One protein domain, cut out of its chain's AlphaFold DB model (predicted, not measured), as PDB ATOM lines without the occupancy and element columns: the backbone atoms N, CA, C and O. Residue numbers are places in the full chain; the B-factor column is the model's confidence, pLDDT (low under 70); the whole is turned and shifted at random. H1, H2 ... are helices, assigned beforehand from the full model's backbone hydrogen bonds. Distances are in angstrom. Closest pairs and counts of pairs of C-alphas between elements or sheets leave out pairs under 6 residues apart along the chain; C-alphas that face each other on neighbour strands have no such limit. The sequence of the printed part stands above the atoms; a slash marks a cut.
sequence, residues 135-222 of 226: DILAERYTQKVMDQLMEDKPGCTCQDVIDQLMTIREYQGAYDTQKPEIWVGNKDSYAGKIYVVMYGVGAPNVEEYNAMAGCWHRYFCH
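Overview. This is residues 135 to 222 of the 226 residues of the protein "NIF3 (NGG1p interacting factor 3)" of Clostridiales bacterium CHKCI006 (UniProt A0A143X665). A long helix, H1, runs along one side, with the short H2 packed steeply on residues 142 to 149 of it; H4 lies on the far side, touching no helix. Between H1 and H4 run loop and tail, where residues 195 to 196 and 220 to 221 pair briefly, parallel. The printed part has 88 residues with four named helices, H1 to H4 in chain order, and no named strand; it is all helix, though helices hold 39 residues. It is compact, with a radius of gyration of the C-alphas of 12.5 A, spanning 32 by 31 by 24 A.

Arrangement. H1, residues 135 to 152, touches H2, residues 158 to 165, with residues 142 to 149 alone; the closest C-alphas, of Met 146 and Val 161, are 7.3 A apart. They run opposite ways at a steep tilt of 57 degrees. H3, residues 169 to 172, is close to H2 but not clearly touching: the closest C-alphas, of Leu 165 and Tyr 171, are 6.4 A apart. H4, residues 206 to 214, is apart from H1, H2 and H3. In H1, H2 and H4 every O i to N i+4 pair is within hydrogen-bond range; H3 is too short for one.

Along the chain. H1 measures 25.7 A from C-alpha 135 at (-26.024, 39.461, -24.040); H4, 11.8 A, ends at C-alpha 214 at (-46.904, 33.307, -35.587).

Size, cuts and confidence. The printed part has no cut. The link from H3 to H4, residues 173 to 205, is long. Residues 215 to 222 have pLDDT under 70.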
ATOM      1  N   ASP A 135     -24.882  40.165 -23.446       93.44
ATOM      2  CA  ASP A 135     -26.024  39.461 -24.040       93.44
ATOM      3  C   ASP A 135     -25.836  39.201 -25.533       93.44
ATOM      4  O   ASP A 135     -26.150  38.120 -26.026       93.44
ATOM      5  N   ILE A 136     -25.268  40.163 -26.267       93.44
ATOM      6  CA  ILE A 136     -24.961  40.004 -27.692       93.44
ATOM      7  C   ILE A 136     -23.972  38.857 -27.920       93.44
ATOM      8  O   ILE A 136     -24.108  38.114 -28.896       93.44
ATOM      9  N   LEU A 137     -22.972  38.703 -27.048       95.38
ATOM     10  CA  LEU A 137     -21.999  37.616 -27.153       95.38
ATOM     11  C   LEU A 137     -22.666  36.256 -26.929       95.38
ATOM     12  O   LEU A 137     -22.469  35.345 -27.740       95.38
ATOM     13  N   ALA A 138     -23.483  36.143 -25.880       94.06
ATOM     14  CA  ALA A 138     -24.237  34.930 -25.580       94.06
ATOM     15  C   ALA A 138     -25.218  34.587 -26.712       94.06
ATOM     16  O   ALA A 138     -25.227  33.459 -27.207       94.06
ATOM     17  N   GLU A 139     -25.984  35.569 -27.193       92.69
ATOM     18  CA  GLU A 139     -26.944  35.385 -28.277       92.69
ATOM     19  C   GLU A 139     -26.271  34.893 -29.556       92.69
ATOM     20  O   GLU A 139     -26.719  33.913 -30.143       92.69
ATOM     21  N   ARG A 140     -25.176  35.537 -29.983       94.62
ATOM     22  CA  ARG A 140     -24.465  35.158 -31.213       94.62
ATOM     23  C   ARG A 140     -23.880  33.758 -31.123       94.62
ATOM     24  O   ARG A 140     -23.949  33.012 -32.100       94.62
ATOM     25  N   TYR A 141     -23.294  33.408 -29.979       96.25
ATOM     26  CA  TYR A 141     -22.757  32.069 -29.769       96.25
ATOM     27  C   TYR A 141     -23.874  31.026 -29.846       96.25
ATOM     28  O   TYR A 141     -23.794  30.106 -30.660       96.25
ATOM     29  N   THR A 142     -24.943  31.200 -29.068       94.94
ATOM     30  CA  THR A 142     -26.054  30.245 -29.033       94.94
ATOM     31  C   THR A 142     -26.769  30.177 -30.381       94.94
ATOM     32  O   THR A 142     -27.044  29.077 -30.851       94.94
ATOM     33  N   GLN A 143     -26.999  31.305 -31.063       94.31
ATOM     34  CA  GLN A 143     -27.603  31.318 -32.400       94.31
ATOM     35  C   GLN A 143     -26.763  30.515 -33.389       94.31
ATOM     36  O   GLN A 143     -27.316  29.692 -34.106       94.31
ATOM     37  N   LYS A 144     -25.432  30.666 -33.376       96.38
ATOM     38  CA  LYS A 144     -24.545  29.872 -34.234       96.38
ATOM     39  C   LYS A 144     -24.672  28.369 -33.966       96.38
ATOM     40  O   LYS A 144     -24.659  27.579 -34.905       96.38
ATOM     41  N   VAL A 145     -24.793  27.964 -32.699       96.50
ATOM     42  CA  VAL A 145     -25.008  26.553 -32.336       96.50
ATOM     43  C   VAL A 145     -26.367  26.058 -32.854       96.50
ATOM     44  O   VAL A 145     -26.455  24.945 -33.368       96.50
ATOM     45  N   MET A 146     -27.417  26.880 -32.765       94.94
ATOM     46  CA  MET A 146     -28.750  26.538 -33.280       94.94
ATOM     47  C   MET A 146     -28.802  26.497 -34.812       94.94
ATOM     48  O   MET A 146     -29.462  25.627 -35.376       94.94
ATOM     49  N   ASP A 147     -28.093  27.398 -35.488       94.69
ATOM     50  CA  ASP A 147     -27.983  27.409 -36.947       94.69
ATOM     51  C   ASP A 147     -27.300  26.126 -37.441       94.69
ATOM     52  O   ASP A 147     -27.808  25.484 -38.358       94.69
ATOM     53  N   GLN A 148     -26.228  25.682 -36.771       96.75
ATOM     54  CA  GLN A 148     -25.569  24.412 -37.096       96.75
ATOM     55  C   GLN A 148     -26.503  23.209 -36.903       96.75
ATOM     56  O   GLN A 148     -26.570  22.342 -37.771       96.75
ATOM     57  N   LEU A 149     -27.276  23.169 -35.808       96.12
ATOM     58  CA  LEU A 149     -28.281  22.120 -35.595       96.12
ATOM     59  C   LEU A 149     -29.296  22.068 -36.746       96.12
ATOM     60  O   LEU A 149     -29.681  20.986 -37.183       96.12
ATOM     61  N   MET A 150     -29.733  23.228 -37.238       93.25
ATOM     62  CA  MET A 150     -30.678  23.315 -38.351       93.25
ATOM     63  C   MET A 150     -30.068  22.880 -39.685       93.25
ATOM     64  O   MET A 150     -30.779  22.309 -40.510       93.25
ATOM     65  N   GLU A 151     -28.777  23.127 -39.908       95.75
ATOM     66  CA  GLU A 151     -28.053  22.620 -41.079       95.75
ATOM     67  C   GLU A 151     -27.912  21.092 -41.032       95.75
ATOM     68  O   GLU A 151     -28.205  20.411 -42.018       95.75
ATOM     69  N   ASP A 152     -27.544  20.551 -39.869       97.19
ATOM     70  CA  ASP A 152     -27.335  19.115 -39.666       97.19
ATOM     71  C   ASP A 152     -28.667  18.341 -39.645       97.19
ATOM     72  O   ASP A 152     -28.752  17.194 -40.100       97.19
ATOM     73  N   LYS A 153     -29.732  18.969 -39.128       96.38
ATOM     74  CA  LYS A 153     -31.072  18.391 -38.974       96.38
ATOM     75  C   LYS A 153     -32.174  19.426 -39.294       96.38
ATOM     76  O   LYS A 153     -32.835  19.921 -38.380       96.38
ATOM     77  N   PRO A 154     -32.496  19.676 -40.582       90.31
ATOM     78  CA  PRO A 154     -33.491  20.684 -41.001       90.31
ATOM     79  C   PRO A 154     -34.922  20.492 -40.468       90.31
ATOM     80  O   PRO A 154     -35.739  21.408 -40.531       90.31
ATOM     81  N   GLY A 155     -35.240  19.297 -39.965       90.25
ATOM     82  CA  GLY A 155     -36.500  18.960 -39.300       90.25
ATOM     83  C   GLY A 155     -36.311  18.640 -37.820       90.25
ATOM     84  O   GLY A 155     -36.938  17.703 -37.329       90.25
ATOM     85  N   CYS A 156     -35.397  19.334 -37.135       94.75
ATOM     86  CA  CYS A 156     -35.183  19.128 -35.710       94.75
ATOM     87  C   CYS A 156     -36.454  19.444 -34.905       94.75
ATOM     88  O   CYS A 156     -37.306  20.258 -35.284       94.75
ATOM     89  N   THR A 157     -36.605  18.721 -33.810       95.00
ATOM     90  CA  THR A 157     -37.701  18.864 -32.860       95.00
ATOM     91  C   THR A 157     -37.315  19.826 -31.745       95.00
ATOM     92  O   THR A 157     -36.136  20.109 -31.539       95.00
ATOM     93  N   CYS A 158     -38.288  20.293 -30.969       93.12
ATOM     94  CA  CYS A 158     -38.009  21.060 -29.760       93.12
ATOM     95  C   CYS A 158     -37.105  20.279 -28.789       93.12
ATOM     96  O   CYS A 158     -36.274  20.895 -28.129       93.12
ATOM     97  N   GLN A 159     -37.204  18.942 -28.724       95.81
ATOM     98  CA  GLN A 159     -36.278  18.139 -27.918       95.81
ATOM     99  C   GLN A 159     -34.841  18.223 -28.428       95.81
ATOM    100  O   GLN A 159     -33.935  18.399 -27.625       95.81
ATOM    101  N   ASP A 160     -34.632  18.159 -29.745       96.94
ATOM    102  CA  ASP A 160     -33.289  18.290 -30.323       96.94
ATOM    103  C   ASP A 160     -32.664  19.652 -29.983       96.94
ATOM    104  O   ASP A 160     -31.463  19.740 -29.741       96.94
ATOM    105  N   VAL A 161     -33.481  20.712 -29.920       95.50
ATOM    106  CA  VAL A 161     -33.031  22.041 -29.482       95.50
ATOM    107  C   VAL A 161     -32.579  22.020 -28.024       95.50
ATOM    108  O   VAL A 161     -31.494  22.514 -27.719       95.50
ATOM    109  N   ILE A 162     -33.375  21.431 -27.125       95.38
ATOM    110  CA  ILE A 162     -33.002  21.277 -25.711       95.38
ATOM    111  C   ILE A 162     -31.710  20.466 -25.585       95.38
ATOM    112  O   ILE A 162     -30.782  20.901 -24.907       95.38
ATOM    113  N   ASP A 163     -31.616  19.331 -26.273       97.00
ATOM    114  CA  ASP A 163     -30.446  18.454 -26.229       97.00
ATOM    115  C   ASP A 163     -29.191  19.184 -26.729       97.00
ATOM    116  O   ASP A 163     -28.137  19.101 -26.097       97.00
ATOM    117  N   GLN A 164     -29.313  19.966 -27.807       97.12
ATOM    118  CA  GLN A 164     -28.222  20.777 -28.336       97.12
ATOM    119  C   GLN A 164     -27.808  21.893 -27.367       97.12
ATOM    120  O   GLN A 164     -26.611  22.098 -27.164       97.12
ATOM    121  N   LEU A 165     -28.755  22.598 -26.740       95.75
ATOM    122  CA  LEU A 165     -28.445  23.598 -25.710       95.75
ATOM    123  C   LEU A 165     -27.705  22.959 -24.531       95.75
ATOM    124  O   LEU A 165     -26.719  23.512 -24.057       95.75
ATOM    125  N   MET A 166     -28.099  21.754 -24.117       96.19
ATOM    126  CA  MET A 166     -27.451  21.012 -23.031       96.19
ATOM    127  C   MET A 166     -26.029  20.515 -23.365       96.19
ATOM    128  O   MET A 166     -25.347  20.007 -22.474       96.19
ATOM    129  N   THR A 167     -25.550  20.684 -24.606       96.19
ATOM    130  CA  THR A 167     -24.128  20.480 -24.960       96.19
ATOM    131  C   THR A 167     -23.241  21.667 -24.589       96.19
ATOM    132  O   THR A 167     -22.023  21.524 -24.476       96.19
ATOM    133  N   ILE A 168     -23.837  22.843 -24.393       95.62
ATOM    134  CA  ILE A 168     -23.136  24.060 -24.003       95.62
ATOM    135  C   ILE A 168     -22.954  24.029 -22.480       95.62
ATOM    136  O   ILE A 168     -23.906  23.815 -21.723       95.62
ATOM    137  N   ARG A 169     -21.718  24.260 -22.027       96.25
ATOM    138  CA  ARG A 169     -21.309  24.127 -20.619       96.25
ATOM    139  C   ARG A 169     -22.186  24.948 -19.672       96.25
ATOM    140  O   ARG A 169     -22.525  24.467 -18.596       96.25
ATOM    141  N   GLU A 170     -22.537  26.167 -20.065       94.31
ATOM    142  CA  GLU A 170     -23.333  27.107 -19.274       94.31
ATOM    143  C   GLU A 170     -24.745  26.559 -18.999       94.31
ATOM    144  O   GLU A 170     -25.191  26.574 -17.856       94.31
ATOM    145  N   TYR A 171     -25.407  25.967 -19.997       93.50
ATOM    146  CA  TYR A 171     -26.727  25.350 -19.813       93.50
ATOM    147  C   TYR A 171     -26.644  24.010 -19.075       93.50
ATOM    148  O   TYR A 171     -27.507  23.696 -18.256       93.50
ATOM    149  N   GLN A 172     -25.592  23.225 -19.322       93.81
ATOM    150  CA  GLN A 172     -25.362  21.971 -18.605       93.81
ATOM    151  C   GLN A 172     -25.128  22.201 -17.104       93.81
ATOM    152  O   GLN A 172     -25.592  21.411 -16.281       93.81
ATOM    153  N   GLY A 173     -24.398  23.266 -16.764       93.44
ATOM    154  CA  GLY A 173     -24.061  23.649 -15.395       93.44
ATOM    155  C   GLY A 173     -25.155  24.422 -14.658       93.44
ATOM    156  O   GLY A 173     -24.994  24.673 -13.464       93.44
ATOM    157  N   ALA A 174     -26.246  24.794 -15.334       91.88
ATOM    158  CA  ALA A 174     -27.361  25.501 -14.719       91.88
ATOM    159  C   ALA A 174     -28.050  24.649 -13.638       91.88
ATOM    160  O   ALA A 174     -28.124  23.417 -13.731       91.88
ATOM    161  N   TYR A 175     -28.607  25.319 -12.623       92.38
ATOM    162  CA  TYR A 175     -29.475  24.668 -11.644       92.38
ATOM    163  C   TYR A 175     -30.660  23.992 -12.339       92.38
ATOM    164  O   TYR A 175     -31.147  24.473 -13.361       92.38
ATOM    165  N   ASP A 176     -31.174  22.904 -11.761       90.06
ATOM    166  CA  ASP A 176     -32.265  22.131 -12.371       90.06
ATOM    167  C   ASP A 176     -33.506  22.983 -12.681       90.06
ATOM    168  O   ASP A 176     -34.168  22.751 -13.686       90.06
ATOM    169  N   THR A 177     -33.783  24.007 -11.869       89.00
ATOM    170  CA  THR A 177     -34.907  24.944 -12.047       89.00
ATOM    171  C   THR A 177     -34.667  26.025 -13.104       89.00
ATOM    172  O   THR A 177     -35.499  26.912 -13.262       89.00
ATOM    173  N   GLN A 178     -33.503  26.031 -13.751       87.94
ATOM    174  CA  GLN A 178     -33.082  27.057 -14.709       87.94
ATOM    175  C   GLN A 178     -32.575  26.454 -16.018       87.94
ATOM    176  O   GLN A 178     -32.080  27.171 -16.887       87.94
ATOM    177  N   LYS A 179     -32.699  25.137 -16.185       89.75
ATOM    178  CA  LYS A 179     -32.379  24.481 -17.450       89.75
ATOM    179  C   LYS A 179     -33.323  24.958 -18.561       89.75
ATOM    180  O   LYS A 179     -34.413  25.448 -18.269       89.75
ATOM    181  N   PRO A 180     -32.922  24.833 -19.836       91.38
ATOM    182  CA  PRO A 180     -33.811  25.097 -20.958       91.38
ATOM    183  C   PRO A 180     -35.126  24.318 -20.847       91.38
ATOM    184  O   PRO A 180     -35.128  23.124 -20.544       91.38
ATOM    185  N   GLU A 181     -36.239  24.984 -21.145       90.25
ATOM    186  CA  GLU A 181     -37.587  24.419 -21.063       90.25
ATOM    187  C   GLU A 181     -38.414  24.755 -22.307       90.25
ATOM    188  O   GLU A 181     -38.237  25.795 -22.941       90.25
ATOM    189  N   ILE A 182     -39.379  23.887 -22.622       86.25
ATOM    190  CA  ILE A 182     -40.332  24.085 -23.719       86.25
ATOM    191  C   ILE A 182     -41.635  24.636 -23.137       86.25
ATOM    192  O   ILE A 182     -42.374  23.914 -22.472       86.25
ATOM    193  N   TRP A 183     -41.927  25.907 -23.406       81.81
ATOM    194  CA  TRP A 183     -43.135  26.575 -22.898       81.81
ATOM    195  C   TRP A 183     -44.308  26.545 -23.888       81.81
ATOM    196  O   TRP A 183     -45.467  26.631 -23.487       81.81
ATOM    197  N   VAL A 184     -44.020  26.409 -25.187       76.56
ATOM    198  CA  VAL A 184     -45.017  26.333 -26.266       76.56
ATOM    199  C   VAL A 184     -44.708  25.127 -27.151       76.56
ATOM    200  O   VAL A 184     -43.577  24.951 -27.596       76.56
ATOM    201  N   GLY A 185     -45.725  24.304 -27.424       81.19
ATOM    202  CA  GLY A 185     -45.565  23.027 -28.124       81.19
ATOM    203  C   GLY A 185     -45.198  21.888 -27.169       81.19
ATOM    204  O   GLY A 185     -45.549  21.910 -25.992       81.19
ATOM    205  N   ASN A 186     -44.535  20.857 -27.684       88.62
ATOM    206  CA  ASN A 186     -44.024  19.736 -26.895       88.62
ATOM    207  C   ASN A 186     -42.696  19.229 -27.477       88.62
ATOM    208  O   ASN A 186     -42.278  19.659 -28.550       88.62
ATOM    209  N   LYS A 187     -42.053  18.290 -26.776       94.75
ATOM    210  CA  LYS A 187     -40.759  17.702 -27.159       94.75
ATOM    211  C   LYS A 187     -40.711  17.170 -28.603       94.75
ATOM    212  O   LYS A 187     -39.681  17.289 -29.250       94.75
ATOM    213  N   ASP A 188     -41.830  16.656 -29.116       95.06
ATOM    214  CA  ASP A 188     -41.927  16.025 -30.438       95.06
ATOM    215  C   ASP A 188     -42.346  17.026 -31.536       95.06
ATOM    216  O   ASP A 188     -42.437  16.675 -32.711       95.06
ATOM    217  N   SER A 189     -42.620  18.284 -31.173       90.88
ATOM    218  CA  SER A 189     -42.971  19.342 -32.125       90.88
ATOM    219  C   SER A 189     -41.751  19.737 -32.952       90.88
ATOM    220  O   SER A 189     -40.661  19.876 -32.408       90.88
ATOM    221  N   TYR A 190     -41.924  19.959 -34.256       91.06
ATOM    222  CA  TYR A 190     -40.866  20.531 -35.093       91.06
ATOM    223  C   TYR A 190     -40.534  21.958 -34.638       91.06
ATOM    224  O   TYR A 190     -41.442  22.763 -34.436       91.06
ATOM    225  N   ALA A 191     -39.242  22.273 -34.514       87.75
ATOM    226  CA  ALA A 191     -38.771  23.569 -34.016       87.75
ATOM    227  C   ALA A 191     -38.932  24.713 -35.038       87.75
ATOM    228  O   ALA A 191     -38.918  25.891 -34.669       87.75
ATOM    229  N   GLY A 192     -39.063  24.368 -36.324       87.56
ATOM    230  CA  GLY A 192     -39.062  25.332 -37.420       87.56
ATOM    231  C   GLY A 192     -37.763  26.135 -37.452       87.56
ATOM    232  O   GLY A 192     -36.694  25.611 -37.159       87.56
ATOM    233  N   LYS A 193     -37.831  27.416 -37.822       85.94
ATOM    234  CA  LYS A 193     -36.644  28.281 -37.792       85.94
ATOM    235  C   LYS A 193     -36.366  28.742 -36.358       85.94
ATOM    236  O   LYS A 193     -37.232  29.359 -35.749       85.94
ATOM    237  N   ILE A 194     -35.161  28.507 -35.851       88.31
ATOM    238  CA  ILE A 194     -34.793  28.854 -34.473       88.31
ATOM    239  C   ILE A 194     -34.247  30.283 -34.412       88.31
ATOM    240  O   ILE A 194     -33.373  30.652 -35.198       88.31
ATOM    241  N   TYR A 195     -34.758  31.070 -33.466       87.44
ATOM    242  CA  TYR A 195     -34.215  32.387 -33.129       87.44
ATOM    243  C   TYR A 195     -33.891  32.456 -31.643       87.44
ATOM    244  O   TYR A 195     -34.713  32.120 -30.787       87.44
ATOM    245  N   VAL A 196     -32.688  32.926 -31.349       88.81
ATOM    246  CA  VAL A 196     -32.215  33.187 -29.996       88.81
ATOM    247  C   VAL A 196     -32.420  34.666 -29.688       88.81
ATOM    248  O   VAL A 196     -32.072  35.530 -30.496       88.81
ATOM    249  N   VAL A 197     -33.014  34.950 -28.529       86.06
ATOM    250  CA  VAL A 197     -33.262  36.317 -28.058       86.06
ATOM    251  C   VAL A 197     -32.746  36.432 -26.628       86.06
ATOM    252  O   VAL A 197     -33.395  35.946 -25.698       86.06
ATOM    253  N   MET A 198     -31.576  37.058 -26.475       85.06
ATOM    254  CA  MET A 198     -30.948  37.297 -25.166       85.06
ATOM    255  C   MET A 198     -30.755  38.781 -24.857       85.06
ATOM    256  O   MET A 198     -30.747  39.129 -23.686       85.06
ATOM    257  N   TYR A 199     -30.640  39.658 -25.864       80.56
ATOM    258  CA  TYR A 199     -30.532  41.105 -25.628       80.56
ATOM    259  C   TYR A 199     -31.848  41.844 -25.905       80.56
ATOM    260  O   TYR A 199     -32.712  41.370 -26.646       80.56
ATOM    261  N   GLY A 200     -31.968  43.040 -25.326       73.25
ATOM    262  CA  GLY A 200     -33.163  43.887 -25.418       73.25
ATOM    263  C   GLY A 200     -33.607  44.490 -24.086       73.25
ATOM    264  O   GLY A 200     -34.756  44.902 -23.967       73.25
ATOM    265  N   VAL A 201     -32.723  44.547 -23.077       71.94
ATOM    266  CA  VAL A 201     -32.988  45.030 -21.701       71.94
ATOM    267  C   VAL A 201     -33.921  44.123 -20.886       71.94
ATOM    268  O   VAL A 201     -33.838  44.105 -19.660       71.94
ATOM    269  N   GLY A 202     -34.795  43.349 -21.526       76.56
ATOM    270  CA  GLY A 202     -35.665  42.395 -20.855       76.56
ATOM    271  C   GLY A 202     -36.279  41.373 -21.804       76.56
ATOM    272  O   GLY A 202     -36.072  41.402 -23.014       76.56
ATOM    273  N   ALA A 203     -37.049  40.452 -21.230       81.69
ATOM    274  CA  ALA A 203     -37.748  39.436 -21.999       81.69
ATOM    275  C   ALA A 203     -38.881  40.054 -22.838       81.69
ATOM    276  O   ALA A 203     -39.605  40.933 -22.342       81.69
ATOM    277  N   PRO A 204     -39.114  39.554 -24.065       84.69
ATOM    278  CA  PRO A 204     -40.327  39.848 -24.800       84.69
ATOM    279  C   PRO A 204     -41.570  39.523 -23.979       84.69
ATOM    280  O   PRO A 204     -41.595  38.623 -23.138       84.69
ATOM    281  N   ASN A 205     -42.643  40.254 -24.223       86.19
ATOM    282  CA  ASN A 205     -43.912  39.934 -23.587       86.19
ATOM    283  C   ASN A 205     -44.725  38.903 -24.386       86.19
ATOM    284  O   ASN A 205     -44.389  38.586 -25.520       86.19
ATOM    285  N   VAL A 206     -45.833  38.399 -23.826       85.44
ATOM    286  CA  VAL A 206     -46.681  37.384 -24.488       85.44
ATOM    287  C   VAL A 206     -47.141  37.802 -25.893       85.44
ATOM    288  O   VAL A 206     -47.181  36.971 -26.795       85.44
ATOM    289  N   GLU A 207     -47.479  39.073 -26.111       90.06
ATOM    290  CA  GLU A 207     -47.939  39.573 -27.414       90.06
ATOM    291  C   GLU A 207     -46.788  39.620 -28.428       90.06
ATOM    292  O   GLU A 207     -46.968  39.234 -29.582       90.06
ATOM    293  N   GLU A 208     -45.597  40.027 -27.985       89.12
ATOM    294  CA  GLU A 208     -44.374  40.008 -28.792       89.12
ATOM    295  C   GLU A 208     -43.955  38.571 -29.129       89.12
ATOM    296  O   GLU A 208     -43.718  38.264 -30.297       89.12
ATOM    297  N   TYR A 209     -43.948  37.663 -28.146       84.56
ATOM    298  CA  TYR A 209     -43.688  36.238 -28.361       84.56
ATOM    299  C   TYR A 209     -44.662  35.633 -29.371       84.56
ATOM    300  O   TYR A 209     -44.233  34.970 -30.313       84.56
ATOM    301  N   ASN A 210     -45.961  35.900 -29.229       84.94
ATOM    302  CA  ASN A 210     -46.971  35.405 -30.162       84.94
ATOM    303  C   ASN A 210     -46.772  35.960 -31.576       84.94
ATOM    304  O   ASN A 210     -46.919  35.217 -32.548       84.94
ATOM    305  N   ALA A 211     -46.423  37.242 -31.713       88.56
ATOM    306  CA  ALA A 211     -46.145  37.841 -33.014       88.56
ATOM    307  C   ALA A 211     -44.937  37.180 -33.691       88.56
ATOM    308  O   ALA A 211     -45.005  36.841 -34.874       88.56
ATOM    309  N   MET A 212     -43.858  36.943 -32.940       85.75
ATOM    310  CA  MET A 212     -42.670  36.275 -33.467       85.75
ATOM    311  C   MET A 212     -42.933  34.793 -33.785       85.75
ATOM    312  O   MET A 212     -42.511  34.320 -34.836       85.75
ATOM    313  N   ALA A 213     -43.672  34.066 -32.941       78.56
ATOM    314  CA  ALA A 213     -44.005  32.653 -33.152       78.56
ATOM    315  C   ALA A 213     -44.989  32.422 -34.305       78.56
ATOM    316  O   ALA A 213     -44.839  31.466 -35.072       78.56
ATOM    317  N   GLY A 214     -45.963  33.322 -34.466       76.81
ATOM    318  CA  GLY A 214     -46.904  33.307 -35.587       76.81
ATOM    319  C   GLY A 214     -46.216  33.507 -36.939       76.81
ATOM    320  O   GLY A 214     -46.713  33.056 -37.972       76.81
ATOM    321  N   CYS A 215     -45.028  34.109 -36.938       69.31
ATOM    322  CA  CYS A 215     -44.162  34.152 -38.099       69.31
ATOM    323  C   CYS A 215     -43.410  32.812 -38.218       69.31
ATOM    324  O   CYS A 215     -42.310  32.662 -37.710       69.31
ATOM    325  N   TRP A 216     -43.944  31.865 -38.997       54.97
ATOM    326  CA  TRP A 216     -43.243  30.652 -39.471       54.97
ATOM    327  C   TRP A 216     -43.000  29.500 -38.465       54.97
ATOM    328  O   TRP A 216     -42.063  28.737 -38.680       54.97
ATOM    329  N   HIS A 217     -43.842  29.314 -37.436       52.25
ATOM    330  CA  HIS A 217     -43.780  28.164 -36.501       52.25
ATOM    331  C   HIS A 217     -42.391  27.986 -35.854       52.25
ATOM    332  O   HIS A 217     -41.717  26.987 -36.086       52.25
ATOM    333  N   ARG A 218     -41.933  28.992 -35.100       59.25
ATOM    334  CA  ARG A 218     -40.546  29.090 -34.604       59.25
ATOM    335  C   ARG A 218     -40.406  28.777 -33.115       59.25
ATOM    336  O   ARG A 218     -41.256  29.185 -32.324       59.25
ATOM    337  N   TYR A 219     -39.299  28.134 -32.745       54.34
ATOM    338  CA  TYR A 219     -38.835  27.988 -31.364       54.34
ATOM    339  C   TYR A 219     -38.033  29.220 -30.911       54.34
ATOM    340  O   TYR A 219     -37.147  29.687 -31.632       54.34
ATOM    341  N   PHE A 220     -38.323  29.708 -29.699       56.91
ATOM    342  CA  PHE A 220     -37.610  30.816 -29.056       56.91
ATOM    343  C   PHE A 220     -36.830  30.294 -27.861       56.91
ATOM    344  O   PHE A 220     -37.417  29.830 -26.885       56.91
ATOM    345  N   CYS A 221     -35.506  30.403 -27.927       52.41
ATOM    346  CA  CYS A 221     -34.660  30.180 -26.763       52.41
ATOM    347  C   CYS A 221     -34.494  31.508 -26.024       52.41
ATOM    348  O   CYS A 221     -33.880  32.436 -26.553       52.41
ATOM    349  N   HIS A 222     -35.022  31.576 -24.804       55.31
ATOM    350  CA  HIS A 222     -34.753  32.648 -23.855       55.31
ATOM    351  C   HIS A 222     -34.171  32.023 -22.589       55.31
ATOM    352  O   HIS A 222     -34.691  31.019 -22.104       55.31
TER     353      HIS A 222